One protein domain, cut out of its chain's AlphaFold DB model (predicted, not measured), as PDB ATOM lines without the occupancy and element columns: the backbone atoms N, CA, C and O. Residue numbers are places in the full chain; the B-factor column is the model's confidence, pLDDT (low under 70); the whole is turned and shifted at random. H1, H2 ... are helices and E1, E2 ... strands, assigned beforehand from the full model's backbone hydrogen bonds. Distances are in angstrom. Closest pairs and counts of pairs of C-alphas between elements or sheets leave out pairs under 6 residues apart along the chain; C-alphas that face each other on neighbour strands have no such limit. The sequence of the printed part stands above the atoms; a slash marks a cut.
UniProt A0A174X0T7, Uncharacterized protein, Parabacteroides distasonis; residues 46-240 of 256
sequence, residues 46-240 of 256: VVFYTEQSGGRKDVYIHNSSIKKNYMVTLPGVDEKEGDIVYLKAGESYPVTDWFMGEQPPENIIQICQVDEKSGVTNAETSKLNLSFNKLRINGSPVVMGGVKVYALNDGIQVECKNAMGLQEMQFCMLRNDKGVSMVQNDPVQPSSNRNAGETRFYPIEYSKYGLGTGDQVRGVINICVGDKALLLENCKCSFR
ATOM      1  N   VAL A  46      28.433  19.918 -50.344       67.75
ATOM      2  CA  VAL A  46      27.509  20.138 -49.225       67.75
ATOM      3  C   VAL A  46      28.198  20.940 -48.124       67.75
ATOM      4  O   VAL A  46      29.186  20.497 -47.540       67.75
ATOM      5  N   VAL A  47      27.669  22.128 -47.840       65.75
ATOM      6  CA  VAL A  47      28.247  23.107 -46.913       65.75
ATOM      7  C   VAL A  47      27.236  23.457 -45.831       65.75
ATOM      8  O   VAL A  47      26.089  23.760 -46.135       65.75
ATOM      9  N   PHE A  48      27.672  23.476 -44.573       66.62
ATOM     10  CA  PHE A  48      26.901  24.054 -43.474       66.62
ATOM     11  C   PHE A  48      27.374  25.484 -43.226       66.62
ATOM     12  O   PHE A  48      28.580  25.718 -43.113       66.62
ATOM     13  N   TYR A  49      26.448  26.429 -43.131       58.12
ATOM     14  CA  TYR A  49      26.753  27.829 -42.849       58.12
ATOM     15  C   TYR A  49      25.729  28.421 -41.889       58.12
ATOM     16  O   TYR A  49      24.645  27.876 -41.693       58.12
ATOM     17  N   THR A  50      26.102  29.528 -41.256       62.28
ATOM     18  CA  THR A  50      25.236  30.243 -40.322       62.28
ATOM     19  C   THR A  50      24.935  31.626 -40.851       62.28
ATOM     20  O   THR A  50      25.865  32.353 -41.205       62.28
ATOM     21  N   GLU A  51      23.672  32.018 -40.817       57.84
ATOM     22  CA  GLU A  51      23.265  33.399 -41.036       57.84
ATOM     23  C   GLU A  51      22.910  34.045 -39.703       57.84
ATOM     24  O   GLU A  51      22.322  33.417 -38.820       57.84
ATOM     25  N   GLN A  52      23.288  35.311 -39.544       58.56
ATOM     26  CA  GLN A  52      22.927  36.094 -38.373       58.56
ATOM     27  C   GLN A  52      22.127  37.316 -38.813       58.56
ATOM     28  O   GLN A  52      22.662  38.217 -39.456       58.56
ATOM     29  N   SER A  53      20.855  37.356 -38.429       54.50
ATOM     30  CA  SER A  53      19.958  38.484 -38.688       54.50
ATOM     31  C   SER A  53      19.232  38.861 -37.402       54.50
ATOM     32  O   SER A  53      18.706  38.003 -36.697       54.50
ATOM     33  N   GLY A  54      19.261  40.146 -37.032       52.28
ATOM     34  CA  GLY A  54      18.561  40.644 -35.840       52.28
ATOM     35  C   GLY A  54      18.952  39.963 -34.517       52.28
ATOM     36  O   GLY A  54      18.135  39.893 -33.606       52.28
ATOM     37  N   GLY A  55      20.172  39.423 -34.403       56.19
ATOM     38  CA  GLY A  55      20.646  38.711 -33.205       56.19
ATOM     39  C   GLY A  55      20.280  37.223 -33.139       56.19
ATOM     40  O   GLY A  55      20.839  36.507 -32.308       56.19
ATOM     41  N   ARG A  56      19.421  36.732 -34.039       57.62
ATOM     42  CA  ARG A  56      19.144  35.302 -34.223       57.62
ATOM     43  C   ARG A  56      20.218  34.681 -35.118       57.62
ATOM     44  O   ARG A  56      20.620  35.296 -36.103       57.62
ATOM     45  N   LYS A  57      20.695  33.488 -34.751       59.38
ATOM     46  CA  LYS A  57      21.609  32.671 -35.560       59.38
ATOM     47  C   LYS A  57      20.833  31.496 -36.134       59.38
ATOM     48  O   LYS A  57      20.366  30.660 -35.365       59.38
ATOM     49  N   ASP A  58      20.729  31.438 -37.449       64.19
ATOM     50  CA  ASP A  58      20.118  30.324 -38.163       64.19
ATOM     51  C   ASP A  58      21.208  29.511 -38.866       64.19
ATOM     52  O   ASP A  58      22.186  30.066 -39.366       64.19
ATOM     53  N   VAL A  59      21.072  28.186 -38.852       68.06
ATOM     54  CA  VAL A  59      22.016  27.260 -39.483       68.06
ATOM     55  C   VAL A  59      21.363  26.686 -40.724       68.06
ATOM     56  O   VAL A  59      20.220  26.238 -40.678       68.06
ATOM     57  N   TYR A  60      22.106  26.649 -41.820       68.81
ATOM     58  CA  TYR A  60      21.655  26.131 -43.100       68.81
ATOM     59  C   TYR A  60      22.632  25.092 -43.630       68.81
ATOM     60  O   TYR A  60      23.842  25.189 -43.427       68.81
ATOM     61  N   ILE A  61      22.097  24.122 -44.362       75.69
ATOM     62  CA  ILE A  61      22.847  23.233 -45.240       75.69
ATOM     63  C   ILE A  61      22.617  23.664 -46.688       75.69
ATOM     64  O   ILE A  61      21.487  23.927 -47.088       75.69
ATOM     65  N   HIS A  62      23.682  23.767 -47.474       74.50
ATOM     66  CA  HIS A  62      23.660  24.215 -48.863       74.50
ATOM     67  C   HIS A  62      24.358  23.219 -49.775       74.50
ATOM     68  O   HIS A  62      25.465  22.773 -49.477       74.50
ATOM     69  N   ASN A  63      23.736  22.917 -50.910       77.31
ATOM     70  CA  ASN A  63      24.354  22.172 -51.993       77.31
ATOM     71  C   ASN A  63      24.916  23.150 -53.028       77.31
ATOM     72  O   ASN A  63      24.219  23.604 -53.929       77.31
ATOM     73  N   SER A  64      26.207  23.427 -52.916       69.19
ATOM     74  CA  SER A  64      26.979  24.270 -53.832       69.19
ATOM     75  C   SER A  64      27.259  23.637 -55.198       69.19
ATOM     76  O   SER A  64      27.804  24.310 -56.080       69.19
ATOM     77  N   SER A  65      26.880  22.372 -55.419       69.00
ATOM     78  CA  SER A  65      27.012  21.770 -56.740       69.00
ATOM     79  C   SER A  65      25.980  22.350 -57.704       69.00
ATOM     80  O   SER A  65      24.841  22.637 -57.349       69.00
ATOM     81  N   ILE A  66      26.376  22.435 -58.972       73.94
ATOM     82  CA  ILE A  66      25.534  22.911 -60.075       73.94
ATOM     83  C   ILE A  66      24.738  21.798 -60.774       73.94
ATOM     84  O   ILE A  66      23.940  22.088 -61.659       73.94
ATOM     85  N   LYS A  67      24.989  20.522 -60.446       74.12
ATOM     86  CA  LYS A  67      24.439  19.381 -61.212       74.12
ATOM     87  C   LYS A  67      24.039  18.161 -60.383       74.12
ATOM     88  O   LYS A  67      23.175  17.398 -60.792       74.12
ATOM     89  N   LYS A  68      24.698  17.955 -59.249       68.69
ATOM     90  CA  LYS A  68      24.496  16.823 -58.347       68.69
ATOM     91  C   LYS A  68      23.448  17.171 -57.302       68.69
ATOM     92  O   LYS A  68      23.486  18.267 -56.741       68.69
ATOM     93  N   ASN A  69      22.577  16.214 -57.013       74.31
ATOM     94  CA  ASN A  69      21.628  16.275 -55.906       74.31
ATOM     95  C   ASN A  69      22.118  15.374 -54.772       74.31
ATOM     96  O   ASN A  69      22.770  14.360 -55.036       74.31
ATOM     97  N   TYR A  70      21.763  15.710 -53.537       72.94
ATOM     98  CA  TYR A  70      22.152  14.948 -52.356       72.94
ATOM     99  C   TYR A  70      20.942  14.609 -51.490       72.94
ATOM    100  O   TYR A  70      19.947  15.326 -51.481       72.94
ATOM    101  N   MET A  71      21.043  13.513 -50.750       75.19
ATOM    102  CA  MET A  71      20.200  13.216 -49.603       75.19
ATOM    103  C   MET A  71      21.080  13.271 -48.365       75.19
ATOM    104  O   MET A  71      22.155  12.669 -48.341       75.19
ATOM    105  N   VAL A  72      20.634  14.023 -47.370       76.19
ATOM    106  CA  VAL A  72      21.351  14.247 -46.122       76.19
ATOM    107  C   VAL A  72      20.464  13.770 -44.985       76.19
ATOM    108  O   VAL A  72      19.362  14.285 -44.814       76.19
ATOM    109  N   THR A  73      20.944  12.807 -44.209       75.88
ATOM    110  CA  THR A  73      20.232  12.303 -43.035       75.88
ATOM    111  C   THR A  73      20.856  12.890 -41.781       75.88
ATOM    112  O   THR A  73      22.031  12.661 -41.476       75.88
ATOM    113  N   LEU A  74      20.050  13.678 -41.078       79.38
ATOM    114  CA  LEU A  74      20.355  14.263 -39.786       79.38
ATOM    115  C   LEU A  74      19.749  13.350 -38.711       79.38
ATOM    116  O   LEU A  74      18.528  13.309 -38.560       79.38
ATOM    117  N   PRO A  75      20.565  12.580 -37.979       74.19
ATOM    118  CA  PRO A  75      20.062  11.607 -37.015       74.19
ATOM    119  C   PRO A  75      19.332  12.294 -35.856       74.19
ATOM    120  O   PRO A  75      19.754  13.352 -35.388       74.19
ATOM    121  N   GLY A  76      18.277  11.663 -35.341       72.56
ATOM    122  CA  GLY A  76      17.633  12.097 -34.100       72.56
ATOM    123  C   GLY A  76      18.548  11.920 -32.879       72.56
ATOM    124  O   GLY A  76      19.405  11.027 -32.848       72.56
ATOM    125  N   VAL A  77      18.350  12.756 -31.857       65.31
ATOM    126  CA  VAL A  77      19.062  12.700 -30.568       65.31
ATOM    127  C   VAL A  77      18.034  12.654 -29.440       65.31
ATOM    128  O   VAL A  77      17.154  13.506 -29.391       65.31
ATOM    129  N   ASP A  78      18.161  11.676 -28.536       62.03
ATOM    130  CA  ASP A  78      17.377  11.567 -27.292       62.03
ATOM    131  C   ASP A  78      15.865  11.763 -27.493       62.03
ATOM    132  O   ASP A  78      15.286  12.759 -27.072       62.03
ATOM    133  N   GLU A  79      15.236  10.797 -28.175       58.78
ATOM    134  CA  GLU A  79      13.787  10.743 -28.468       58.78
ATOM    135  C   GLU A  79      13.263  11.822 -29.430       58.78
ATOM    136  O   GLU A  79      12.104  11.758 -29.844       58.78
ATOM    137  N   LYS A  80      14.104  12.772 -29.857       69.62
ATOM    138  CA  LYS A  80      13.755  13.718 -30.921       69.62
ATOM    139  C   LYS A  80      13.811  13.056 -32.290       69.62
ATOM    140  O   LYS A  80      14.679  12.222 -32.562       69.62
ATOM    141  N   GLU A  81      12.909  13.489 -33.164       77.75
ATOM    142  CA  GLU A  81      12.925  13.097 -34.566       77.75
ATOM    143  C   GLU A  81      14.178  13.656 -35.256       77.75
ATOM    144  O   GLU A  81      14.594  14.787 -35.004       77.75
ATOM    145  N   GLY A  82      14.805  12.834 -36.093       78.75
ATOM    146  CA  GLY A  82      15.787  13.297 -37.065       78.75
ATOM    147  C   GLY A  82      15.124  13.755 -38.362       78.75
ATOM    148  O   GLY A  82      13.933  13.532 -38.590       78.75
ATOM    149  N   ASP A  83      15.927  14.317 -39.256       81.19
ATOM    150  CA  ASP A  83      15.481  14.807 -40.558       81.19
ATOM    151  C   ASP A  83      16.148  14.039 -41.700       81.19
ATOM    152  O   ASP A  83      17.299  13.609 -41.612       81.19
ATOM    153  N   ILE A  84      15.422  13.903 -42.808       80.56
ATOM    154  CA  ILE A  84      15.962  13.415 -44.077       80.56
ATOM    155  C   ILE A  84      15.725  14.515 -45.103       80.56
ATOM    156  O   ILE A  84      14.589  14.785 -45.485       80.56
ATOM    157  N   VAL A  85      16.803  15.157 -45.540       78.75
ATOM    158  CA  VAL A  85      16.762  16.323 -46.423       78.75
ATOM    159  C   VAL A  85      17.182  15.908 -47.824       78.75
ATOM    160  O   VAL A  85      18.315  15.477 -48.041       78.75
ATOM    161  N   TYR A  86      16.289  16.074 -48.797       79.12
ATOM    162  CA  TYR A  86      16.672  16.040 -50.205       79.12
ATOM    163  C   TYR A  86      17.103  17.436 -50.660       79.12
ATOM    164  O   TYR A  86      16.306  18.366 -50.633       79.12
ATOM    165  N   LEU A  87      18.355  17.568 -51.089       73.81
ATOM    166  CA  LEU A  87      18.992  18.841 -51.402       73.81
ATOM    167  C   LEU A  87      19.393  18.882 -52.880       73.81
ATOM    168  O   LEU A  87      20.393  18.274 -53.294       73.81
ATOM    169  N   LYS A  88      18.612  19.592 -53.698       79.75
ATOM    170  CA  LYS A  88      18.926  19.766 -55.123       79.75
ATOM    171  C   LYS A  88      20.158  20.635 -55.324       79.75
ATOM    172  O   LYS A  88      20.559  21.378 -54.433       79.75
ATOM    173  N   ALA A  89      20.762  20.541 -56.505       76.88
ATOM    174  CA  ALA A  89      21.823  21.450 -56.927       76.88
ATOM    175  C   ALA A  89      21.426  22.923 -56.691       76.88
ATOM    176  O   ALA A  89      20.362  23.355 -57.136       76.88
ATOM    177  N   GLY A  90      22.268  23.673 -55.980       73.31
ATOM    178  CA  GLY A  90      22.051  25.075 -55.612       73.31
ATOM    179  C   GLY A  90      21.066  25.317 -54.462       73.31
ATOM    180  O   GLY A  90      20.869  26.470 -54.081       73.31
ATOM    181  N   GLU A  91      20.437  24.280 -53.908       82.00
ATOM    182  CA  GLU A  91      19.418  24.427 -52.867       82.00
ATOM    183  C   GLU A  91      20.045  24.630 -51.482       82.00
ATOM    184  O   GLU A  91      21.119  24.108 -51.174       82.00
ATOM    185  N   SER A  92      19.351  25.401 -50.646       77.44
ATOM    186  CA  SER A  92      19.672  25.614 -49.236       77.44
ATOM    187  C   SER A  92      18.491  25.201 -48.375       77.44
ATOM    188  O   SER A  92      17.338  25.392 -48.760       77.44
ATOM    189  N   TYR A  93      18.784  24.684 -47.189       79.62
ATOM    190  CA  TYR A  93      17.788  24.147 -46.283       79.62
ATOM    191  C   TYR A  93      18.120  24.511 -44.826       79.62
ATOM    192  O   TYR A  93      19.270  24.335 -44.417       79.62
ATOM    193  N   PRO A  94      17.170  25.031 -44.029       79.25
ATOM    194  CA  PRO A  94      17.417  25.399 -42.640       79.25
ATOM    195  C   PRO A  94      17.466  24.161 -41.743       79.25
ATOM    196  O   PRO A  94      16.561  23.338 -41.744       79.25
ATOM    197  N   VAL A  95      18.509  24.061 -40.930       75.25
ATOM    198  CA  VAL A  95      18.752  22.960 -39.983       75.25
ATOM    199  C   VAL A  95      18.950  23.477 -38.556       75.25
ATOM    200  O   VAL A  95      19.453  22.757 -37.697       75.25
ATOM    201  N   THR A  96      18.570  24.734 -38.291       72.38
ATOM    202  CA  THR A  96      18.727  25.404 -36.991       72.38
ATOM    203  C   THR A  96      18.209  24.551 -35.836       72.38
ATOM    204  O   THR A  96      18.930  24.354 -34.861       72.38
ATOM    205  N   ASP A  97      17.000  24.000 -35.967       74.31
ATOM    206  CA  ASP A  97      16.339  23.241 -34.899       74.31
ATOM    207  C   ASP A  97      17.114  21.968 -34.533       74.31
ATOM    208  O   ASP A  97      17.204  21.611 -33.355       74.31
ATOM    209  N   TRP A  98      17.761  21.330 -35.514       72.75
ATOM    210  CA  TRP A  98      18.618  20.172 -35.274       72.75
ATOM    211  C   TRP A  98      19.836  20.541 -34.415       72.75
ATOM    212  O   TRP A  98      20.197  19.795 -33.508       72.75
ATOM    213  N   PHE A  99      20.415  21.729 -34.621       68.69
ATOM    214  CA  PHE A  99      21.556  22.240 -33.848       68.69
ATOM    215  C   PHE A  99      21.179  22.891 -32.505       68.69
ATOM    216  O   PHE A  99      22.074  23.227 -31.730       68.69
ATOM    217  N   MET A 100      19.890  23.066 -32.192       64.94
ATOM    218  CA  MET A 100      19.459  23.668 -30.923       64.94
ATOM    219  C   MET A 100      19.627  22.744 -29.704       64.94
ATOM    220  O   MET A 100      19.573  23.216 -28.568       64.94
ATOM    221  N   GLY A 101      19.794  21.436 -29.915       55.53
ATOM    222  CA  GLY A 101      20.048  20.461 -28.851       55.53
ATOM    223  C   GLY A 101      21.534  20.199 -28.613       55.53
ATOM    224  O   GLY A 101      22.351  20.375 -29.517       55.53
ATOM    225  N   GLU A 102      21.872  19.710 -27.418       56.06
ATOM    226  CA  GLU A 102      23.193  19.140 -27.154       56.06
ATOM    227  C   GLU A 102      23.422  17.951 -28.096       56.06
ATOM    228  O   GLU A 102      22.680  16.970 -28.089       56.06
ATOM    229  N   GLN A 103      24.431  18.078 -28.953       56.12
ATOM    230  CA  GLN A 103      24.787  17.052 -29.918       56.12
ATOM    231  C   GLN A 103      25.817  16.115 -29.291       56.12
ATOM    232  O   GLN A 103      26.857  16.598 -28.834       56.12
ATOM    233  N   PRO A 104      25.593  14.788 -29.272       52.62
ATOM    234  CA  PRO A 104      26.619  13.889 -28.794       52.62
ATOM    235  C   PRO A 104      27.839  13.980 -29.726       52.62
ATOM    236  O   PRO A 104      27.695  14.154 -30.941       52.62
ATOM    237  N   PRO A 105      29.060  13.836 -29.185       49.59
ATOM    238  CA  PRO A 105      30.300  14.016 -29.945       49.59
ATOM    239  C   PRO A 105      30.447  13.029 -31.115       49.59
ATOM    240  O   PRO A 105      31.278  13.227 -31.996       49.59
ATOM    241  N   GLU A 106      29.646  11.966 -31.153       55.84
ATOM    242  CA  GLU A 106      29.712  10.905 -32.157       55.84
ATOM    243  C   GLU A 106      28.450  10.862 -33.034       55.84
ATOM    244  O   GLU A 106      27.889   9.795 -33.282       55.84
ATOM    245  N   ASN A 107      27.997  12.028 -33.505       62.06
ATOM    246  CA  ASN A 107      26.908  12.125 -34.474       62.06
ATOM    247  C   ASN A 107      27.330  11.669 -35.879       62.06
ATOM    248  O   ASN A 107      28.292  12.191 -36.450       62.06
ATOM    249  N   ILE A 108      26.554  10.760 -36.473       64.19
ATOM    250  CA  ILE A 108      26.723  10.319 -37.861       64.19
ATOM    251  C   ILE A 108      25.725  11.059 -38.759       64.19
ATOM    252  O   ILE A 108      24.573  10.648 -38.897       64.19
ATOM    253  N   ILE A 109      26.170  12.143 -39.395       68.88
ATOM    254  CA  ILE A 109      25.444  12.739 -40.526       68.88
ATOM    255  C   ILE A 109      25.800  11.934 -41.775       68.88
ATOM    256  O   ILE A 109      26.973  11.869 -42.148       68.88
ATOM    257  N   GLN A 110      24.798  11.344 -42.422       66.50
ATOM    258  CA  GLN A 110      24.994  10.614 -43.673       66.50
ATOM    259  C   GLN A 110      24.669  11.521 -44.856       66.50
ATOM    260  O   GLN A 110      23.627  12.170 -44.869       66.50
ATOM    261  N   ILE A 111      25.549  11.561 -45.858       68.94
ATOM    262  CA  ILE A 111      25.350  12.341 -47.084       68.94
ATOM    263  C   ILE A 111      25.566  11.424 -48.281       68.94
ATOM    264  O   ILE A 111      26.647  10.864 -48.447       68.94
ATOM    265  N   CYS A 112      24.551  11.299 -49.133       65.62
ATOM    266  CA  CYS A 112      24.584  10.429 -50.305       65.62
ATOM    267  C   CYS A 112      24.208  11.210 -51.567       65.62
ATOM    268  O   CYS A 112      23.221  11.942 -51.579       65.62
ATOM    269  N   GLN A 113      24.980  11.055 -52.644       65.88
ATOM    270  CA  GLN A 113      24.665  11.629 -53.957       65.88
ATOM    271  C   GLN A 113      23.514  10.841 -54.608       65.88
ATOM    272  O   GLN A 113      23.549   9.612 -54.647       65.88
ATOM    273  N   VAL A 114      22.507  11.536 -55.143       63.88
ATOM    274  CA  VAL A 114      21.244  10.948 -55.649       63.88
ATOM    275  C   VAL A 114      21.064  11.209 -57.153       63.88
ATOM    276  O   VAL A 114      19.965  11.528 -57.614       63.88
ATOM    277  N   ASP A 115      22.145  11.146 -57.934       56.66
ATOM    278  CA  ASP A 115      22.118  11.421 -59.376       56.66
ATOM    279  C   ASP A 115      22.424  10.190 -60.239       56.66
ATOM    280  O   ASP A 115      22.864   9.153 -59.757       56.66
ATOM    281  N   GLU A 116      22.178  10.316 -61.546       46.19
ATOM    282  CA  GLU A 116      22.245   9.213 -62.518       46.19
ATOM    283  C   GLU A 116      23.610   8.504 -62.587       46.19
ATOM    284  O   GLU A 116      23.701   7.412 -63.144       46.19
ATOM    285  N   LYS A 117      24.678   9.116 -62.050       42.47
ATOM    286  CA  LYS A 117      26.055   8.599 -62.108       42.47
ATOM    287  C   LYS A 117      26.597   8.120 -60.761       42.47
ATOM    288  O   LYS A 117      27.651   7.491 -60.758       42.47
ATOM    289  N   SER A 118      25.913   8.357 -59.638       39.41
ATOM    290  CA  SER A 118      26.357   7.919 -58.301       39.41
ATOM    291  C   SER A 118      26.093   6.438 -57.998       39.41
ATOM    292  O   SER A 118      26.185   6.020 -56.849       39.41
ATOM    293  N   GLY A 119      25.720   5.640 -59.003       34.16
ATOM    294  CA  GLY A 119      25.191   4.290 -58.790       34.16
ATOM    295  C   GLY A 119      23.696   4.270 -58.455       34.16
ATOM    296  O   GLY A 119      23.131   3.196 -58.299       34.16
ATOM    297  N   VAL A 120      23.032   5.435 -58.440       38.28
ATOM    298  CA  VAL A 120      21.578   5.565 -58.641       38.28
ATOM    299  C   VAL A 120      21.325   5.617 -60.152       38.28
ATOM    300  O   VAL A 120      20.820   6.593 -60.709       38.28
ATOM    301  N   THR A 121      21.799   4.593 -60.858       32.22
ATOM    302  CA  THR A 121      21.571   4.455 -62.295       32.22
ATOM    303  C   THR A 121      20.105   4.103 -62.529       32.22
ATOM    304  O   THR A 121      19.429   3.548 -61.666       32.22
ATOM    305  N   ASN A 122      19.603   4.407 -63.726       35.38
ATOM    306  CA  ASN A 122      18.284   4.006 -64.231       35.38
ATOM    307  C   ASN A 122      18.096   2.468 -64.351       35.38
ATOM    308  O   ASN A 122      17.322   2.004 -65.181       35.38
ATOM    309  N   ALA A 123      18.797   1.678 -63.535       40.25
ATOM    310  CA  ALA A 123      18.601   0.254 -63.336       40.25
ATOM    311  C   ALA A 123      18.063   0.031 -61.906       40.25
ATOM    312  O   ALA A 123      18.800  -0.180 -60.950       40.25
ATOM    313  N   GLU A 124      16.744   0.144 -61.777       45.25
ATOM    314  CA  GLU A 124      15.914  -0.578 -60.798       45.25
ATOM    315  C   GLU A 124      16.060  -0.333 -59.279       45.25
ATOM    316  O   GLU A 124      15.179  -0.797 -58.562       45.25
ATOM    317  N   THR A 125      17.030   0.418 -58.734       49.53
ATOM    318  CA  THR A 125      17.080   0.635 -57.263       49.53
ATOM    319  C   THR A 125      17.486   2.053 -56.841       49.53
ATOM    320  O   THR A 125      18.654   2.437 -56.824       49.53
ATOM    321  N   SER A 126      16.506   2.870 -56.439       66.31
ATOM    322  CA  SER A 126      16.800   4.038 -55.590       66.31
ATOM    323  C   SER A 126      17.106   3.551 -54.170       66.31
ATOM    324  O   SER A 126      16.661   2.469 -53.799       66.31
ATOM    325  N   LYS A 127      17.857   4.310 -53.360       73.88
ATOM    326  CA  LYS A 127      18.206   3.895 -51.988       73.88
ATOM    327  C   LYS A 127      17.747   4.911 -50.950       73.88
ATOM    328  O   LYS A 127      18.055   6.098 -51.063       73.88
ATOM    329  N   LEU A 128      17.075   4.426 -49.915       78.75
ATOM    330  CA  LEU A 128      16.875   5.133 -48.660       78.75
ATOM    331  C   LEU A 128      18.119   4.909 -47.789       78.75
ATOM    332  O   LEU A 128      18.429   3.774 -47.443       78.75
ATOM    333  N   ASN A 129      18.834   5.982 -47.455       75.06
ATOM    334  CA  ASN A 129      20.046   5.944 -46.636       75.06
ATOM    335  C   ASN A 129      19.732   6.624 -45.306       75.06
ATOM    336  O   ASN A 129      19.376   7.804 -45.274       75.06
ATOM    337  N   LEU A 130      19.844   5.880 -44.215       78.94
ATOM    338  CA  LEU A 130      19.478   6.340 -42.881       78.94
ATOM    339  C   LEU A 130      20.690   6.252 -41.964       78.94
ATOM    340  O   LEU A 130      21.438   5.280 -42.031       78.94
ATOM    341  N   SER A 131      20.851   7.228 -41.074       78.44
ATOM    342  CA  SER A 131      21.837   7.185 -39.996       78.44
ATOM    343  C   SER A 131      21.203   7.545 -38.667       78.44
ATOM    344  O   SER A 131      20.326   8.395 -38.600       78.44
ATOM    345  N   PHE A 132      21.646   6.901 -37.594       81.81
ATOM    346  CA  PHE A 132      21.114   7.098 -36.245       81.81
ATOM    347  C   PHE A 132      22.219   6.931 -35.204       81.81
ATOM    348  O   PHE A 132      23.170   6.183 -35.416       81.81
ATOM    349  N   ASN A 133      22.088   7.602 -34.056       74.12
ATOM    350  CA  ASN A 133      23.152   7.627 -33.039       74.12
ATOM    351  C   ASN A 133      22.823   6.869 -31.753       74.12
ATOM    352  O   ASN A 133      23.734   6.499 -31.017       74.12
ATOM    353  N   LYS A 134      21.536   6.667 -31.457       80.12
ATOM    354  CA  LYS A 134      21.067   6.066 -30.200       80.12
ATOM    355  C   LYS A 134      19.894   5.110 -30.438       80.12
ATOM    356  O   LYS A 134      18.844   5.245 -29.816       80.12
ATOM    357  N   LEU A 135      20.058   4.142 -31.337       88.31
ATOM    358  CA  LEU A 135      19.086   3.058 -31.488       88.31
ATOM    359  C   LEU A 135      19.344   2.006 -30.405       88.31
ATOM    360  O   LEU A 135      20.467   1.533 -30.265       88.31
ATOM    361  N   ARG A 136      18.333   1.644 -29.612       91.88
ATOM    362  CA  ARG A 136      18.472   0.602 -28.585       91.88
ATOM    363  C   ARG A 136      17.965  -0.731 -29.123       91.88
ATOM    364  O   ARG A 136      16.825  -0.805 -29.577       91.88
ATOM    365  N   ILE A 137      18.778  -1.783 -29.021       93.50
ATOM    366  CA  ILE A 137      18.347  -3.142 -29.379       93.50
ATOM    367  C   ILE A 137      17.228  -3.569 -28.424       93.50
ATOM    368  O   ILE A 137      17.401  -3.559 -27.203       93.50
ATOM    369  N   ASN A 138      16.085  -3.941 -28.996       93.50
ATOM    370  CA  ASN A 138      14.815  -4.225 -28.331       93.50
ATOM    371  C   ASN A 138      14.274  -3.052 -27.492       93.50
ATOM    372  O   ASN A 138      13.720  -3.252 -26.410       93.50
ATOM    373  N   GLY A 139      14.491  -1.822 -27.958       91.00
ATOM    374  CA  GLY A 139      13.962  -0.607 -27.344       91.00
ATOM    375  C   GLY A 139      12.997   0.149 -28.253       91.00
ATOM    376  O   GLY A 139      12.503  -0.372 -29.254       91.00
ATOM    377  N   SER A 140      12.738   1.403 -27.885       90.06
ATOM    378  CA  SER A 140      11.952   2.335 -28.696       90.06
ATOM    379  C   SER A 140      12.610   2.588 -30.059       90.06
ATOM    380  O   SER A 140      13.843   2.583 -30.151       90.06
ATOM    381  N   PRO A 141      11.812   2.837 -31.114       90.50
ATOM    382  CA  PRO A 141      12.351   3.173 -32.421       90.50
ATOM    383  C   PRO A 141      13.038   4.534 -32.406       90.50
ATOM    384  O   PRO A 141      12.685   5.421 -31.628       90.50
ATOM    385  N   VAL A 142      13.945   4.725 -33.357       87.94
ATOM    386  CA  VAL A 142      14.346   6.067 -33.789       87.94
ATOM    387  C   VAL A 142      13.452   6.504 -34.944       87.94
ATOM    388  O   VAL A 142      13.108   5.692 -35.805       87.94
ATOM    389  N   VAL A 143      13.061   7.776 -34.957       85.56
ATOM    390  CA  VAL A 143      12.185   8.352 -35.986       85.56
ATOM    391  C   VAL A 143      12.964   9.400 -36.764       85.56
ATOM    392  O   VAL A 143      13.607  10.252 -36.157       85.56
ATOM    393  N   MET A 144      12.948   9.327 -38.093       82.94
ATOM    394  CA  MET A 144      13.648  10.265 -38.975       82.94
ATOM    395  C   MET A 144      12.820  10.510 -40.228       82.94
ATOM    396  O   MET A 144      12.531   9.558 -40.949       82.94
ATOM    397  N   GLY A 145      12.418  11.755 -40.493       74.12
ATOM    398  CA  GLY A 145      11.667  12.092 -41.712       74.12
ATOM    399  C   GLY A 145      10.427  11.212 -41.949       74.12
ATOM    400  O   GLY A 145      10.162  10.797 -43.073       74.12
ATOM    401  N   GLY A 146       9.700  10.842 -40.886       77.19
ATOM    402  CA  GLY A 146       8.535   9.946 -40.975       77.19
ATOM    403  C   GLY A 146       8.850   8.456 -41.187       77.19
ATOM    404  O   GLY A 146       7.919   7.671 -41.390       77.19
ATOM    405  N   VAL A 147      10.123   8.060 -41.119       84.38
ATOM    406  CA  VAL A 147      10.587   6.667 -41.093       84.38
ATOM    407  C   VAL A 147      10.889   6.266 -39.653       84.38
ATOM    408  O   VAL A 147      11.621   6.969 -38.958       84.38
ATOM    409  N   LYS A 148      10.359   5.130 -39.197       89.31
ATOM    410  CA  LYS A 148      10.701   4.545 -37.895       89.31
ATOM    411  C   LYS A 148      11.612   3.347 -38.088       89.31
ATOM    412  O   LYS A 148      11.315   2.470 -38.895       89.31
ATOM    413  N   VAL A 149      12.691   3.293 -37.319       92.00
ATOM    414  CA  VAL A 149      13.648   2.184 -37.331       92.00
ATOM    415  C   VAL A 149      13.698   1.565 -35.942       92.00
ATOM    416  O   VAL A 149      14.039   2.239 -34.969       92.00
ATOM    417  N   TYR A 150      13.382   0.277 -35.856       93.12
ATOM    418  CA  TYR A 150      13.483  -0.528 -34.643       93.12
ATOM    419  C   TYR A 150      14.624  -1.523 -34.820       93.12
ATOM    420  O   TYR A 150      14.655  -2.251 -35.809       93.12
ATOM    421  N   ALA A 151      15.515  -1.621 -33.840       93.81
ATOM    422  CA  ALA A 151      16.342  -2.809 -33.681       93.81
ATOM    423  C   ALA A 151      15.578  -3.754 -32.753       93.81
ATOM    424  O   ALA A 151      15.423  -3.455 -31.574       93.81
ATOM    425  N   LEU A 152      15.050  -4.857 -33.276       93.25
ATOM    426  CA  LEU A 152      14.441  -5.925 -32.478       93.25
ATOM    427  C   LEU A 152      15.532  -6.894 -31.996       93.25
ATOM    428  O   LEU A 152      16.711  -6.614 -32.169       93.25
ATOM    429  N   ASN A 153      15.185  -8.018 -31.366       90.38
ATOM    430  CA  ASN A 153      16.195  -8.985 -30.899       90.38
ATOM    431  C   ASN A 153      16.880  -9.759 -32.039       90.38
ATOM    432  O   ASN A 153      17.977 -10.276 -31.855       90.38
ATOM    433  N   ASP A 154      16.227  -9.861 -33.194       90.50
ATOM    434  CA  ASP A 154      16.572 -10.761 -34.300       90.50
ATOM    435  C   ASP A 154      16.636 -10.052 -35.662       90.50
ATOM    436  O   ASP A 154      16.724 -10.691 -36.713       90.50
ATOM    437  N   GLY A 155      16.559  -8.723 -35.672       93.44
ATOM    438  CA  GLY A 155      16.625  -7.951 -36.902       93.44
ATOM    439  C   GLY A 155      16.236  -6.498 -36.748       93.44
ATOM    440  O   GLY A 155      15.986  -6.014 -35.641       93.44
ATOM    441  N   ILE A 156      16.203  -5.798 -37.875       94.69
ATOM    442  CA  ILE A 156      15.784  -4.402 -37.968       94.69
ATOM    443  C   ILE A 156      14.404  -4.350 -38.610       94.69
ATOM    444  O   ILE A 156      14.195  -4.901 -39.687       94.69
ATOM    445  N   GLN A 157      13.465  -3.665 -37.969       93.94
ATOM    446  CA  GLN A 157      12.181  -3.323 -38.571       93.94
ATOM    447  C   GLN A 157      12.209  -1.869 -39.029       93.94
ATOM    448  O   GLN A 157      12.601  -0.985 -38.266       93.94
ATOM    449  N   VAL A 158      11.773  -1.623 -40.260       91.81
ATOM    450  CA  VAL A 158      11.614  -0.280 -40.819       91.81
ATOM    451  C   VAL A 158      10.153  -0.070 -41.175       91.81
ATOM    452  O   VAL A 158       9.547  -0.914 -41.835       91.81
ATOM    453  N   GLU A 159       9.596   1.047 -40.719       88.69
ATOM    454  CA  GLU A 159       8.229   1.479 -41.010       88.69
ATOM    455  C   GLU A 159       8.273   2.838 -41.702       88.69
ATOM    456  O   GLU A 159       8.807   3.803 -41.150       88.69
ATOM    457  N   CYS A 160       7.675   2.930 -42.887       81.81
ATOM    458  CA  CYS A 160       7.524   4.187 -43.613       81.81
ATOM    459  C   CYS A 160       6.081   4.694 -43.524       81.81
ATOM    460  O   CYS A 160       5.130   3.918 -43.625       81.81
ATOM    461  N   LYS A 161       5.904   6.012 -43.355       72.31
ATOM    462  CA  LYS A 161       4.574   6.646 -43.345       72.31
ATOM    463  C   LYS A 161       3.854   6.538 -44.698       72.31
ATOM    464  O   LYS A 161       2.659   6.256 -44.704       72.31
ATOM    465  N   ASN A 162       4.556   6.779 -45.812       72.38
ATOM    466  CA  ASN A 162       4.006   6.666 -47.170       72.38
ATOM    467  C   ASN A 162       4.766   5.647 -48.000       72.38
ATOM    468  O   ASN A 162       5.976   5.485 -47.825       72.38
ATOM    469  N   ALA A 163       4.048   5.042 -48.951       73.31
ATOM    470  CA  ALA A 163       4.443   3.757 -49.457       73.31
ATOM    471  C   ALA A 163       5.578   3.729 -50.491       73.31
ATOM    472  O   ALA A 163       5.286   3.832 -51.669       73.31
ATOM    473  N   MET A 164       6.851   3.588 -50.108       76.56
ATOM    474  CA  MET A 164       7.985   3.683 -51.051       76.56
ATOM    475  C   MET A 164       8.467   2.344 -51.634       76.56
ATOM    476  O   MET A 164       9.401   2.322 -52.442       76.56
ATOM    477  N   GLY A 165       7.859   1.221 -51.235       81.69
ATOM    478  CA  GLY A 165       8.225  -0.095 -51.758       81.69
ATOM    479  C   GLY A 165       9.622  -0.536 -51.318       81.69
ATOM    480  O   GLY A 165      10.476  -0.809 -52.159       81.69
ATOM    481  N   LEU A 166       9.854  -0.594 -50.004       86.31
ATOM    482  CA  LEU A 166      11.100  -1.091 -49.412       86.31
ATOM    483  C   LEU A 166      11.425  -2.527 -49.890       86.31
ATOM    484  O   LEU A 166      10.599  -3.440 -49.754       86.31
ATOM    485  N   GLN A 167      12.635  -2.710 -50.424       86.38
ATOM    486  CA  GLN A 167      13.192  -3.964 -50.949       86.38
ATOM    487  C   GLN A 167      14.317  -4.469 -50.026       86.38
ATOM    488  O   GLN A 167      14.181  -4.391 -48.809       86.38
ATOM    489  N   GLU A 168      15.410  -5.009 -50.572       86.38
ATOM    490  CA  GLU A 168      16.570  -5.481 -49.813       86.38
ATOM    491  C   GLU A 168      17.330  -4.351 -49.100       86.38
ATOM    492  O   GLU A 168      17.456  -3.231 -49.603       86.38
ATOM    493  N   MET A 169      17.869  -4.660 -47.921       85.31
ATOM    494  CA  MET A 169      18.830  -3.804 -47.231       85.31
ATOM    495  C   MET A 169      20.229  -4.154 -47.734       85.31
ATOM    496  O   MET A 169      20.722  -5.249 -47.483       85.31
ATOM    497  N   GLN A 170      20.861  -3.233 -48.455       79.50
ATOM    498  CA  GLN A 170      22.152  -3.456 -49.111       79.50
ATOM    499  C   GLN A 170      23.350  -3.198 -48.205       79.50
ATOM    500  O   GLN A 170      24.446  -3.668 -48.485       79.50
ATOM    501  N   PHE A 171      23.152  -2.425 -47.142       76.44
ATOM    502  CA  PHE A 171      24.204  -2.131 -46.187       76.44
ATOM    503  C   PHE A 171      23.609  -1.947 -44.803       76.44
ATOM    504  O   PHE A 171      22.587  -1.271 -44.643       76.44
ATOM    505  N   CYS A 172      24.270  -2.516 -43.803       79.62
ATOM    506  CA  CYS A 172      23.988  -2.255 -42.405       79.62
ATOM    507  C   CYS A 172      25.289  -2.196 -41.623       79.62
ATOM    508  O   CYS A 172      26.100  -3.120 -41.654       79.62
ATOM    509  N   MET A 173      25.461  -1.126 -40.864       82.69
ATOM    510  CA  MET A 173      26.541  -1.019 -39.906       82.69
ATOM    511  C   MET A 173      25.997  -0.509 -38.586       82.69
ATOM    512  O   MET A 173      25.339   0.527 -38.548       82.69
ATOM    513  N   LEU A 174      26.336  -1.205 -37.504       83.31
ATOM    514  CA  LEU A 174      25.998  -0.833 -36.135       83.31
ATOM    515  C   LEU A 174      27.260  -0.833 -35.278       83.31
ATOM    516  O   LEU A 174      28.122  -1.695 -35.432       83.31
ATOM    517  N   ARG A 175      27.364   0.106 -34.345       82.44
ATOM    518  CA  ARG A 175      28.468   0.190 -33.391       82.44
ATOM    519  C   ARG A 175      27.965   0.652 -32.037       82.44
ATOM    520  O   ARG A 175      27.244   1.643 -31.972       82.44
ATOM    521  N   ASN A 176      28.362  -0.029 -30.968       82.94
ATOM    522  CA  ASN A 176      28.072   0.416 -29.604       82.94
ATOM    523  C   ASN A 176      29.229   1.241 -29.008       82.94
ATOM    524  O   ASN A 176      30.320   1.359 -29.578       82.94
ATOM    525  N   ASP A 177      28.971   1.813 -27.839       76.19
ATOM    526  CA  ASP A 177      29.920   2.567 -27.014       76.19
ATOM    527  C   ASP A 177      31.096   1.716 -26.497       76.19
ATOM    528  O   ASP A 177      32.196   2.228 -26.292       76.19
ATOM    529  N   LYS A 178      30.902   0.400 -26.375       80.19
ATOM    530  CA  LYS A 178      31.939  -0.580 -25.999       80.19
ATOM    531  C   LYS A 178      32.923  -0.894 -27.137       80.19
ATOM    532  O   LYS A 178      33.859  -1.664 -26.941       80.19
ATOM    533  N   GLY A 179      32.729  -0.322 -28.329       73.75
ATOM    534  CA  GLY A 179      33.600  -0.522 -29.490       73.75
ATOM    535  C   GLY A 179      33.286  -1.767 -30.324       73.75
ATOM    536  O   GLY A 179      33.976  -2.019 -31.314       73.75
ATOM    537  N   VAL A 180      32.230  -2.508 -29.984       79.12
ATOM    538  CA  VAL A 180      31.731  -3.629 -30.783       79.12
ATOM    539  C   VAL A 180      31.087  -3.082 -32.047       79.12
ATOM    540  O   VAL A 180      30.294  -2.143 -31.985       79.12
ATOM    541  N   SER A 181      31.450  -3.650 -33.196       78.75
ATOM    542  CA  SER A 181      30.946  -3.221 -34.500       78.75
ATOM    543  C   SER A 181      30.415  -4.408 -35.291       78.75
ATOM    544  O   SER A 181      31.069  -5.443 -35.398       78.75
ATOM    545  N   MET A 182      29.247  -4.215 -35.883       82.50
ATOM    546  CA  MET A 182      28.658  -5.081 -36.888       82.50
ATOM    547  C   MET A 182      28.718  -4.351 -38.222       82.50
ATOM    548  O   MET A 182      28.322  -3.189 -38.304       82.50
ATOM    549  N   VAL A 183      29.194  -5.037 -39.255       76.38
ATOM    550  CA  VAL A 183      29.139  -4.567 -40.638       76.38
ATOM    551  C   VAL A 183      28.598  -5.703 -41.488       76.38
ATOM    552  O   VAL A 183      29.121  -6.818 -41.439       76.38
ATOM    553  N   GLN A 184      27.565  -5.406 -42.262       71.69
ATOM    554  CA  GLN A 184      26.937  -6.321 -43.194       71.69
ATOM    555  C   GLN A 184      26.823  -5.642 -44.557       71.69
ATOM    556  O   GLN A 184      26.084  -4.672 -44.716       71.69
ATOM    557  N   ASN A 185      27.587  -6.173 -45.515       69.75
ATOM    558  CA  ASN A 185      27.640  -5.706 -46.903       69.75
ATOM    559  C   ASN A 185      26.884  -6.644 -47.860       69.75
ATOM    560  O   ASN A 185      26.616  -6.273 -48.997       69.75
ATOM    561  N   ASP A 186      26.563  -7.864 -47.419       74.00
ATOM    562  CA  ASP A 186      25.733  -8.782 -48.196       74.00
ATOM    563  C   ASP A 186      24.261  -8.348 -48.094       74.00
ATOM    564  O   ASP A 186      23.786  -8.128 -46.969       74.00
ATOM    565  N   PRO A 187      23.521  -8.250 -49.218       80.88
ATOM    566  CA  PRO A 187      22.128  -7.824 -49.196       80.88
ATOM    567  C   PRO A 187      21.247  -8.706 -48.307       80.88
ATOM    568  O   PRO A 187      21.230  -9.935 -48.421       80.88
ATOM    569  N   VAL A 188      20.465  -8.066 -47.442       88.12
ATOM    570  CA  VAL A 188      19.496  -8.722 -46.564       88.12
ATOM    571  C   VAL A 188      18.107  -8.582 -47.160       88.12
ATOM    572  O   VAL A 188      17.559  -7.481 -47.252       88.12
ATOM    573  N   GLN A 189      17.512  -9.712 -47.534       90.19
ATOM    574  CA  GLN A 189      16.133  -9.747 -48.010       90.19
ATOM    575  C   GLN A 189      15.154  -9.520 -46.849       90.19
ATOM    576  O   GLN A 189      15.358 -10.069 -45.760       90.19
ATOM    577  N   PRO A 190      14.074  -8.746 -47.055       89.44
ATOM    578  CA  PRO A 190      13.039  -8.614 -46.044       89.44
ATOM    579  C   PRO A 190      12.309  -9.950 -45.834       89.44
ATOM    580  O   PRO A 190      12.053 -10.700 -46.776       89.44
ATOM    581  N   SER A 191      11.936 -10.251 -44.591       85.56
ATOM    582  CA  SER A 191      11.174 -11.456 -44.252       85.56
ATOM    583  C   SER A 191       9.755 -11.406 -44.830       85.56
ATOM    584  O   SER A 191       9.046 -10.411 -44.683       85.56
ATOM    585  N   SER A 192       9.300 -12.520 -45.409       69.06
ATOM    586  CA  SER A 192       7.969 -12.667 -46.014       69.06
ATOM    587  C   SER A 192       6.803 -12.650 -45.014       69.06
ATOM    588  O   SER A 192       5.651 -12.510 -45.421       69.06
ATOM    589  N   ASN A 193       7.078 -12.821 -43.716       58.22
ATOM    590  CA  ASN A 193       6.066 -13.189 -42.714       58.22
ATOM    591  C   ASN A 193       5.555 -12.015 -41.860       58.22
ATOM    592  O   ASN A 193       4.695 -12.216 -41.004       58.22
ATOM    593  N   ARG A 194       6.058 -10.791 -42.072       56.12
ATOM    594  CA  ARG A 194       5.616  -9.576 -41.360       56.12
ATOM    595  C   ARG A 194       5.246  -8.477 -42.357       56.12
ATOM    596  O   ARG A 194       5.912  -7.454 -42.447       56.12
ATOM    597  N   ASN A 195       4.191  -8.723 -43.132       48.59
ATOM    598  CA  ASN A 195       3.692  -7.801 -44.150       48.59
ATOM    599  C   ASN A 195       2.473  -7.024 -43.640       48.59
ATOM    600  O   ASN A 195       1.345  -7.506 -43.709       48.59
ATOM    601  N   ALA A 196       2.688  -5.792 -43.190       52.84
ATOM    602  CA  ALA A 196       1.656  -4.760 -43.188       52.84
ATOM    603  C   ALA A 196       2.163  -3.625 -44.079       52.84
ATOM    604  O   ALA A 196       3.244  -3.121 -43.806       52.84
ATOM    605  N   GLY A 197       1.429  -3.287 -45.149       58.09
ATOM    606  CA  GLY A 197       1.666  -2.188 -46.108       58.09
ATOM    607  C   GLY A 197       3.130  -1.866 -46.446       58.09
ATOM    608  O   GLY A 197       3.641  -2.266 -47.486       58.09
ATOM    609  N   GLU A 198       3.795  -1.158 -45.540       71.94
ATOM    610  CA  GLU A 198       5.102  -0.503 -45.671       71.94
ATOM    611  C   GLU A 198       6.053  -0.776 -44.500       71.94
ATOM    612  O   GLU A 198       7.041  -0.078 -44.289       71.94
ATOM    613  N   THR A 199       5.738  -1.787 -43.699       85.50
ATOM    614  CA  THR A 199       6.638  -2.324 -42.684       85.50
ATOM    615  C   THR A 199       7.445  -3.456 -43.303       85.50
ATOM    616  O   THR A 199       6.880  -4.365 -43.926       85.50
ATOM    617  N   ARG A 200       8.768  -3.408 -43.147       90.62
ATOM    618  CA  ARG A 200       9.675  -4.497 -43.527       90.62
ATOM    619  C   ARG A 200      10.546  -4.881 -42.353       90.62
ATOM    620  O   ARG A 200      10.981  -4.030 -41.584       90.62
ATOM    621  N   PHE A 201      10.799  -6.176 -42.239       93.06
ATOM    622  CA  PHE A 201      11.695  -6.736 -41.244       93.06
ATOM    623  C   PHE A 201      12.892  -7.382 -41.934       93.06
ATOM    624  O   PHE A 201      12.718  -8.280 -42.756       93.06
ATOM    625  N   TYR A 202      14.087  -6.935 -41.576       93.75
ATOM    626  CA  TYR A 202      15.367  -7.399 -42.086       93.75
ATOM    627  C   TYR A 202      16.039  -8.254 -41.011       93.75
ATOM    628  O   TYR A 202      16.426  -7.703 -39.979       93.75
ATOM    629  N   PRO A 203      16.155  -9.580 -41.195       93.62
ATOM    630  CA  PRO A 203      16.766 -10.449 -40.196       93.62
ATOM    631  C   PRO A 203      18.255 -10.120 -40.027       93.62
ATOM    632  O   PRO A 203      19.009 -10.105 -41.000       93.62
ATOM    633  N   ILE A 204      18.673  -9.878 -38.784       91.81
ATOM    634  CA  ILE A 204      20.063  -9.593 -38.406       91.81
ATOM    635  C   ILE A 204      20.373 -10.322 -37.104       91.81
ATOM    636  O   ILE A 204      19.693 -10.159 -36.094       91.81
ATOM    637  N   GLU A 205      21.450 -11.098 -37.107       91.06
ATOM    638  CA  GLU A 205      21.881 -11.865 -35.944       91.06
ATOM    639  C   GLU A 205      22.946 -11.099 -35.151       91.06
ATOM    640  O   GLU A 205      24.145 -11.342 -35.277       91.06
ATOM    641  N   TYR A 206      22.501 -10.149 -34.324       90.62
ATOM    642  CA  TYR A 206      23.371  -9.267 -33.528       90.62
ATOM    643  C   TYR A 206      24.395 -10.020 -32.669       90.62
ATOM    644  O   TYR A 206      25.547  -9.593 -32.544       90.62
ATOM    645  N   SER A 207      23.998 -11.171 -32.119       87.69
ATOM    646  CA  SER A 207      24.825 -12.002 -31.240       87.69
ATOM    647  C   SER A 207      26.092 -12.519 -31.924       87.69
ATOM    648  O   SER A 207      27.124 -12.614 -31.259       87.69
ATOM    649  N   LYS A 208      26.071 -12.764 -33.246       88.69
ATOM    650  CA  LYS A 208      27.275 -13.129 -34.023       88.69
ATOM    651  C   LYS A 208      28.366 -12.069 -33.951       88.69
ATOM    652  O   LYS A 208      29.544 -12.389 -34.086       88.69
ATOM    653  N   TYR A 209      27.971 -10.822 -33.727       85.31
ATOM    654  CA  TYR A 209      28.865  -9.677 -33.647       85.31
ATOM    655  C   TYR A 209      29.101  -9.224 -32.205       85.31
ATOM    656  O   TYR A 209      29.815  -8.253 -32.000       85.31
ATOM    657  N   GLY A 210      28.534  -9.907 -31.203       88.69
ATOM    658  CA  GLY A 210      28.663  -9.531 -29.792       88.69
ATOM    659  C   GLY A 210      27.791  -8.343 -29.369       88.69
ATOM    660  O   GLY A 210      28.058  -7.740 -28.331       88.69
ATOM    661  N   LEU A 211      26.771  -7.999 -30.162       90.44
ATOM    662  CA  LEU A 211      25.745  -7.018 -29.806       90.44
ATOM    663  C   LEU A 211      24.552  -7.727 -29.152       90.44
ATOM    664  O   LEU A 211      24.141  -8.802 -29.602       90.44
ATOM    665  N   GLY A 212      23.996  -7.133 -28.098       91.75
ATOM    666  CA  GLY A 212      22.920  -7.739 -27.313       91.75
ATOM    667  C   GLY A 212      21.746  -6.810 -27.023       91.75
ATOM    668  O   GLY A 212      21.809  -5.594 -27.191       91.75
ATOM    669  N   THR A 213      20.654  -7.403 -26.543       93.56
ATOM    670  CA  THR A 213      19.475  -6.685 -26.050       93.56
ATOM    671  C   THR A 213      19.863  -5.586 -25.059       93.56
ATOM    672  O   THR A 213      20.603  -5.825 -24.108       93.56
ATOM    673  N   GLY A 214      19.330  -4.382 -25.262       91.06
ATOM    674  CA  GLY A 214      19.596  -3.217 -24.422       91.06
ATOM    675  C   GLY A 214      20.840  -2.416 -24.807       91.06
ATOM    676  O   GLY A 214      20.949  -1.272 -24.357       91.06
ATOM    677  N   ASP A 215      21.729  -2.940 -25.660       92.00
ATOM    678  CA  ASP A 215      22.846  -2.149 -26.179       92.00
ATOM    679  C   ASP A 215      22.317  -0.946 -26.973       92.00
ATOM    680  O   ASP A 215      21.372  -1.049 -27.764       92.00
ATOM    681  N   GLN A 216      22.948   0.208 -26.756       90.00
ATOM    682  CA  GLN A 216      22.748   1.394 -27.576       90.00
ATOM    683  C   GLN A 216      23.751   1.377 -28.721       90.00
ATOM    684  O   GLN A 216      24.960   1.296 -28.504       90.00
ATOM    685  N   VAL A 217      23.237   1.456 -29.943       86.62
ATOM    686  CA  VAL A 217      24.028   1.435 -31.164       86.62
ATOM    687  C   VAL A 217      23.820   2.710 -31.971       86.62
ATOM    688  O   VAL A 217      22.707   3.225 -32.119       86.62
ATOM    689  N   ARG A 218      24.922   3.192 -32.537       81.38
ATOM    690  CA  ARG A 218      24.929   4.116 -33.669       81.38
ATOM    691  C   ARG A 218      25.108   3.330 -34.954       81.38
ATOM    692  O   ARG A 218      25.750   2.279 -34.936       81.38
ATOM    693  N   GLY A 219      24.584   3.820 -36.065       79.25
ATOM    694  CA  GLY A 219      24.653   3.059 -37.296       79.25
ATOM    695  C   GLY A 219      24.168   3.767 -38.540       79.25
ATOM    696  O   GLY A 219      23.665   4.889 -38.491       79.25
ATOM    697  N   VAL A 220      24.357   3.063 -39.651       79.81
ATOM    698  CA  VAL A 220      23.901   3.435 -40.988       79.81
ATOM    699  C   VAL A 220      23.229   2.218 -41.611       79.81
ATOM    700  O   VAL A 220      23.754   1.107 -41.503       79.81
ATOM    701  N   ILE A 221      22.083   2.425 -42.256       80.81
ATOM    702  CA  ILE A 221      21.423   1.408 -43.080       80.81
ATOM    703  C   ILE A 221      21.060   1.983 -44.445       80.81
ATOM    704  O   ILE A 221      20.569   3.110 -44.532       80.81
ATOM    705  N   ASN A 222      21.266   1.189 -45.497       81.75
ATOM    706  CA  ASN A 222      20.897   1.541 -46.866       81.75
ATOM    707  C   ASN A 222      19.914   0.503 -47.401       81.75
ATOM    708  O   ASN A 222      20.220  -0.691 -47.424       81.75
ATOM    709  N   ILE A 223      18.740   0.951 -47.835       82.62
ATOM    710  CA  ILE A 223      17.642   0.085 -48.267       82.62
ATOM    711  C   ILE A 223      17.230   0.458 -49.685       82.62
ATOM    712  O   ILE A 223      16.981   1.630 -49.966       82.62
ATOM    713  N   CYS A 224      17.133  -0.531 -50.568       80.56
ATOM    714  CA  CYS A 224      16.584  -0.346 -51.906       80.56
ATOM    715  C   CYS A 224      15.096  -0.005 -51.842       80.56
ATOM    716  O   CYS A 224      14.345  -0.578 -51.052       80.56
ATOM    717  N   VAL A 225      14.656   0.907 -52.702       79.56
ATOM    718  CA  VAL A 225      13.257   1.315 -52.822       79.56
ATOM    719  C   VAL A 225      12.794   1.154 -54.262       79.56
ATOM    720  O   VAL A 225      13.507   1.518 -55.203       79.56
ATOM    721  N   GLY A 226      11.592   0.600 -54.415       73.00
ATOM    722  CA  GLY A 226      10.965   0.363 -55.713       73.00
ATOM    723  C   GLY A 226      10.378   1.624 -56.348       73.00
ATOM    724  O   GLY A 226      10.314   1.696 -57.572       73.00
ATOM    725  N   ASP A 227       9.990   2.629 -55.549       72.31
ATOM    726  CA  ASP A 227       9.408   3.880 -56.053       72.31
ATOM    727  C   ASP A 227      10.233   5.120 -55.661       72.31
ATOM    728  O   ASP A 227      10.228   5.600 -54.522       72.31
ATOM    729  N   LYS A 228      10.925   5.689 -56.655       68.56
ATOM    730  CA  LYS A 228      11.740   6.904 -56.506       68.56
ATOM    731  C   LYS A 228      10.907   8.163 -56.253       68.56
ATOM    732  O   LYS A 228      11.383   9.071 -55.567       68.56
ATOM    733  N   ALA A 229       9.708   8.269 -56.825       66.31
ATOM    734  CA  ALA A 229       8.876   9.459 -56.666       66.31
ATOM    735  C   ALA A 229       8.437   9.600 -55.202       66.31
ATOM    736  O   ALA A 229       8.527  10.689 -54.629       66.31
ATOM    737  N   LEU A 230       8.087   8.473 -54.579       68.75
ATOM    738  CA  LEU A 230       7.655   8.406 -53.183       68.75
ATOM    739  C   LEU A 230       8.815   8.511 -52.186       68.75
ATOM    740  O   LEU A 230       8.626   9.039 -51.088       68.75
ATOM    741  N   LEU A 231      10.037   8.113 -52.566       69.44
ATOM    742  CA  LEU A 231      11.243   8.442 -51.793       69.44
ATOM    743  C   LEU A 231      11.390   9.961 -51.640       69.44
ATOM    744  O   LEU A 231      11.562  10.463 -50.533       69.44
ATOM    745  N   LEU A 232      11.259  10.709 -52.741       64.94
ATOM    746  CA  LEU A 232      11.356  12.168 -52.704       64.94
ATOM    747  C   LEU A 232      10.225  12.805 -51.894       64.94
ATOM    748  O   LEU A 232      10.469  13.808 -51.239       64.94
ATOM    749  N   GLU A 233       9.004  12.269 -51.935       63.69
ATOM    750  CA  GLU A 233       7.882  12.773 -51.128       63.69
ATOM    751  C   GLU A 233       8.079  12.552 -49.627       63.69
ATOM    752  O   GLU A 233       7.835  13.470 -48.839       63.69
ATOM    753  N   ASN A 234       8.588  11.383 -49.234       63.03
ATOM    754  CA  ASN A 234       8.937  11.106 -47.842       63.03
ATOM    755  C   ASN A 234      10.104  11.991 -47.359       63.03
ATOM    756  O   ASN A 234      10.065  12.476 -46.233       63.03
ATOM    757  N   CYS A 235      11.068  12.316 -48.229       62.34
ATOM    758  CA  CYS A 235      12.158  13.255 -47.922       62.34
ATOM    759  C   CYS A 235      11.784  14.749 -48.081       62.34
ATOM    760  O   CYS A 235      12.619  15.617 -47.841       62.34
ATOM    761  N   LYS A 236      10.563  15.088 -48.532       54.34
ATOM    762  CA  LYS A 236      10.122  16.474 -48.837       54.34
ATOM    763  C   LYS A 236       9.418  17.188 -47.683       54.34
ATOM    764  O   LYS A 236       8.921  18.300 -47.869       54.34
ATOM    765  N   CYS A 237       9.329  16.578 -46.508       41.44
ATOM    766  CA  CYS A 237       8.519  17.108 -45.414       41.44
ATOM    767  C   CYS A 237       9.329  17.786 -44.312       41.44
ATOM    768  O   CYS A 237       9.105  17.506 -43.143       41.44
ATOM    769  N   SER A 238      10.161  18.757 -44.667       38.25
ATOM    770  CA  SER A 238      10.449  19.871 -43.765       38.25
ATOM    771  C   SER A 238      10.973  21.024 -44.641       38.25
ATOM    772  O   SER A 238      11.686  20.797 -45.595       38.25
ATOM    773  N   PHE A 239      10.475  22.242 -44.458       35.50
ATOM    774  CA  PHE A 239      10.787  23.468 -45.215       35.50
ATOM    775  C   PHE A 239      10.418  23.609 -46.719       35.50
ATOM    776  O   PHE A 239      10.957  22.982 -47.627       35.50
ATOM    777  N   ARG A 240       9.547  24.594 -46.989       33.28
ATOM    778  CA  ARG A 240       9.438  25.297 -48.277       33.28
ATOM    779  C   ARG A 240      10.184  26.626 -48.120       33.28
ATOM    780  O   ARG A 240       9.786  27.385 -47.232       33.28
TER     781      ARG A 240
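What this domain is: This is residues 46 to 240 of the 256 residues of an uncharacterized protein of Parabacteroides distasonis (UniProt A0A174X0T7). Two four-stranded sheets, partly face to face with crossed strands, form a sandwich at one end; a three-stranded sheet E4 E3 E6 packs on its edge strand E7, and a hairpin E1 E2 with E5 makes the far end. The 195 printed residues hold fourteen strands and three short helices, in the order E1 to E5, H1, E6 to E13, H2, E14, H3: mostly strand. The sheets, E7 E14 E11 E12, E8 E9 E10 E13, E1 E2 E5 and E4 E3 E6, are antiparallel. The whole is compact, radius of gyration of the C-alphas 16.9 A, spanning 52 by 39 by 26 A.

How they stand to each other: E1, residues 46 to 53, and E2, 56 to 63, form a hairpin, with N 49 and O 60 within hydrogen-bond range at 2.9 A. E5, 92 to 94, is antiparallel to E2, N 61 and O 93 being 2.8 A apart. H1, 96 to 99, is on this sheet, over none of its strands, at a height over the sheet of 5.8 A. E3, 70 to 74, and E4, 83 to 87, form a hairpin (N 72 and O 85, 2.8 A), and E6, 110 to 113, is E3's other neighbour (N 71 and O 112, 2.8 A). The closest C-alphas of E3 and E7, 126 to 136, are Thr 73 and Leu 130, 6.0 A. E7 has E14, 216 to 225, beside it (N 130 and O 221, 2.9 A), then E11, 166 to 176 (N 173 and O 220, 2.9 A), then E12, 181 to 184 (N 174 and O 182, 2.9 A); this sheet is strongly twisted. E8, 142 to 144, E9, 147 to 151, and E10, 155 to 160, make a meander, each strand the antiparallel neighbour of the one before (N 144 and O 147, 2.8 A; N 150 and O 157, 2.8 A), and E13, 199 to 203, follows E10 across the sheet (N 158 and O 200, 2.9 A). These two sheets form the sandwich, two sheets face to face: the parts that face each other are 8.8 A centre to centre, and the strands of the one stand at 56 degrees to those of the other. H2, 206 to 209, and H3, 228 to 234, only graze the sheet of E7. In H3 every O i to N i+4 pair is within hydrogen-bond range; H1 and H2 are too short for one.

Where its parts are: E1 begins at C-alpha 46 (27.509, 20.138, -49.225) and is 22.5 A long; E2 is 22.7 A. E7, 27.3 A, bends by 84 degrees at residue 133; E11, 26.1 A, by 66 degrees at 170; E14, 27.0 A, by 52 degrees at 219. H3 ends at C-alpha 234 (8.937, 11.106, -47.842).

The domain as a whole: The C-alphas of Gly 54 and Asn 193 are farthest apart, 55.7 A. The printed part has no cut; the links E6 to E7 and E12 to E13 are long. Mean pLDDT of the printed part is 73.5, and 70 residues are under 70, among them 46 to 60, 99 to 126 and 228 to 240.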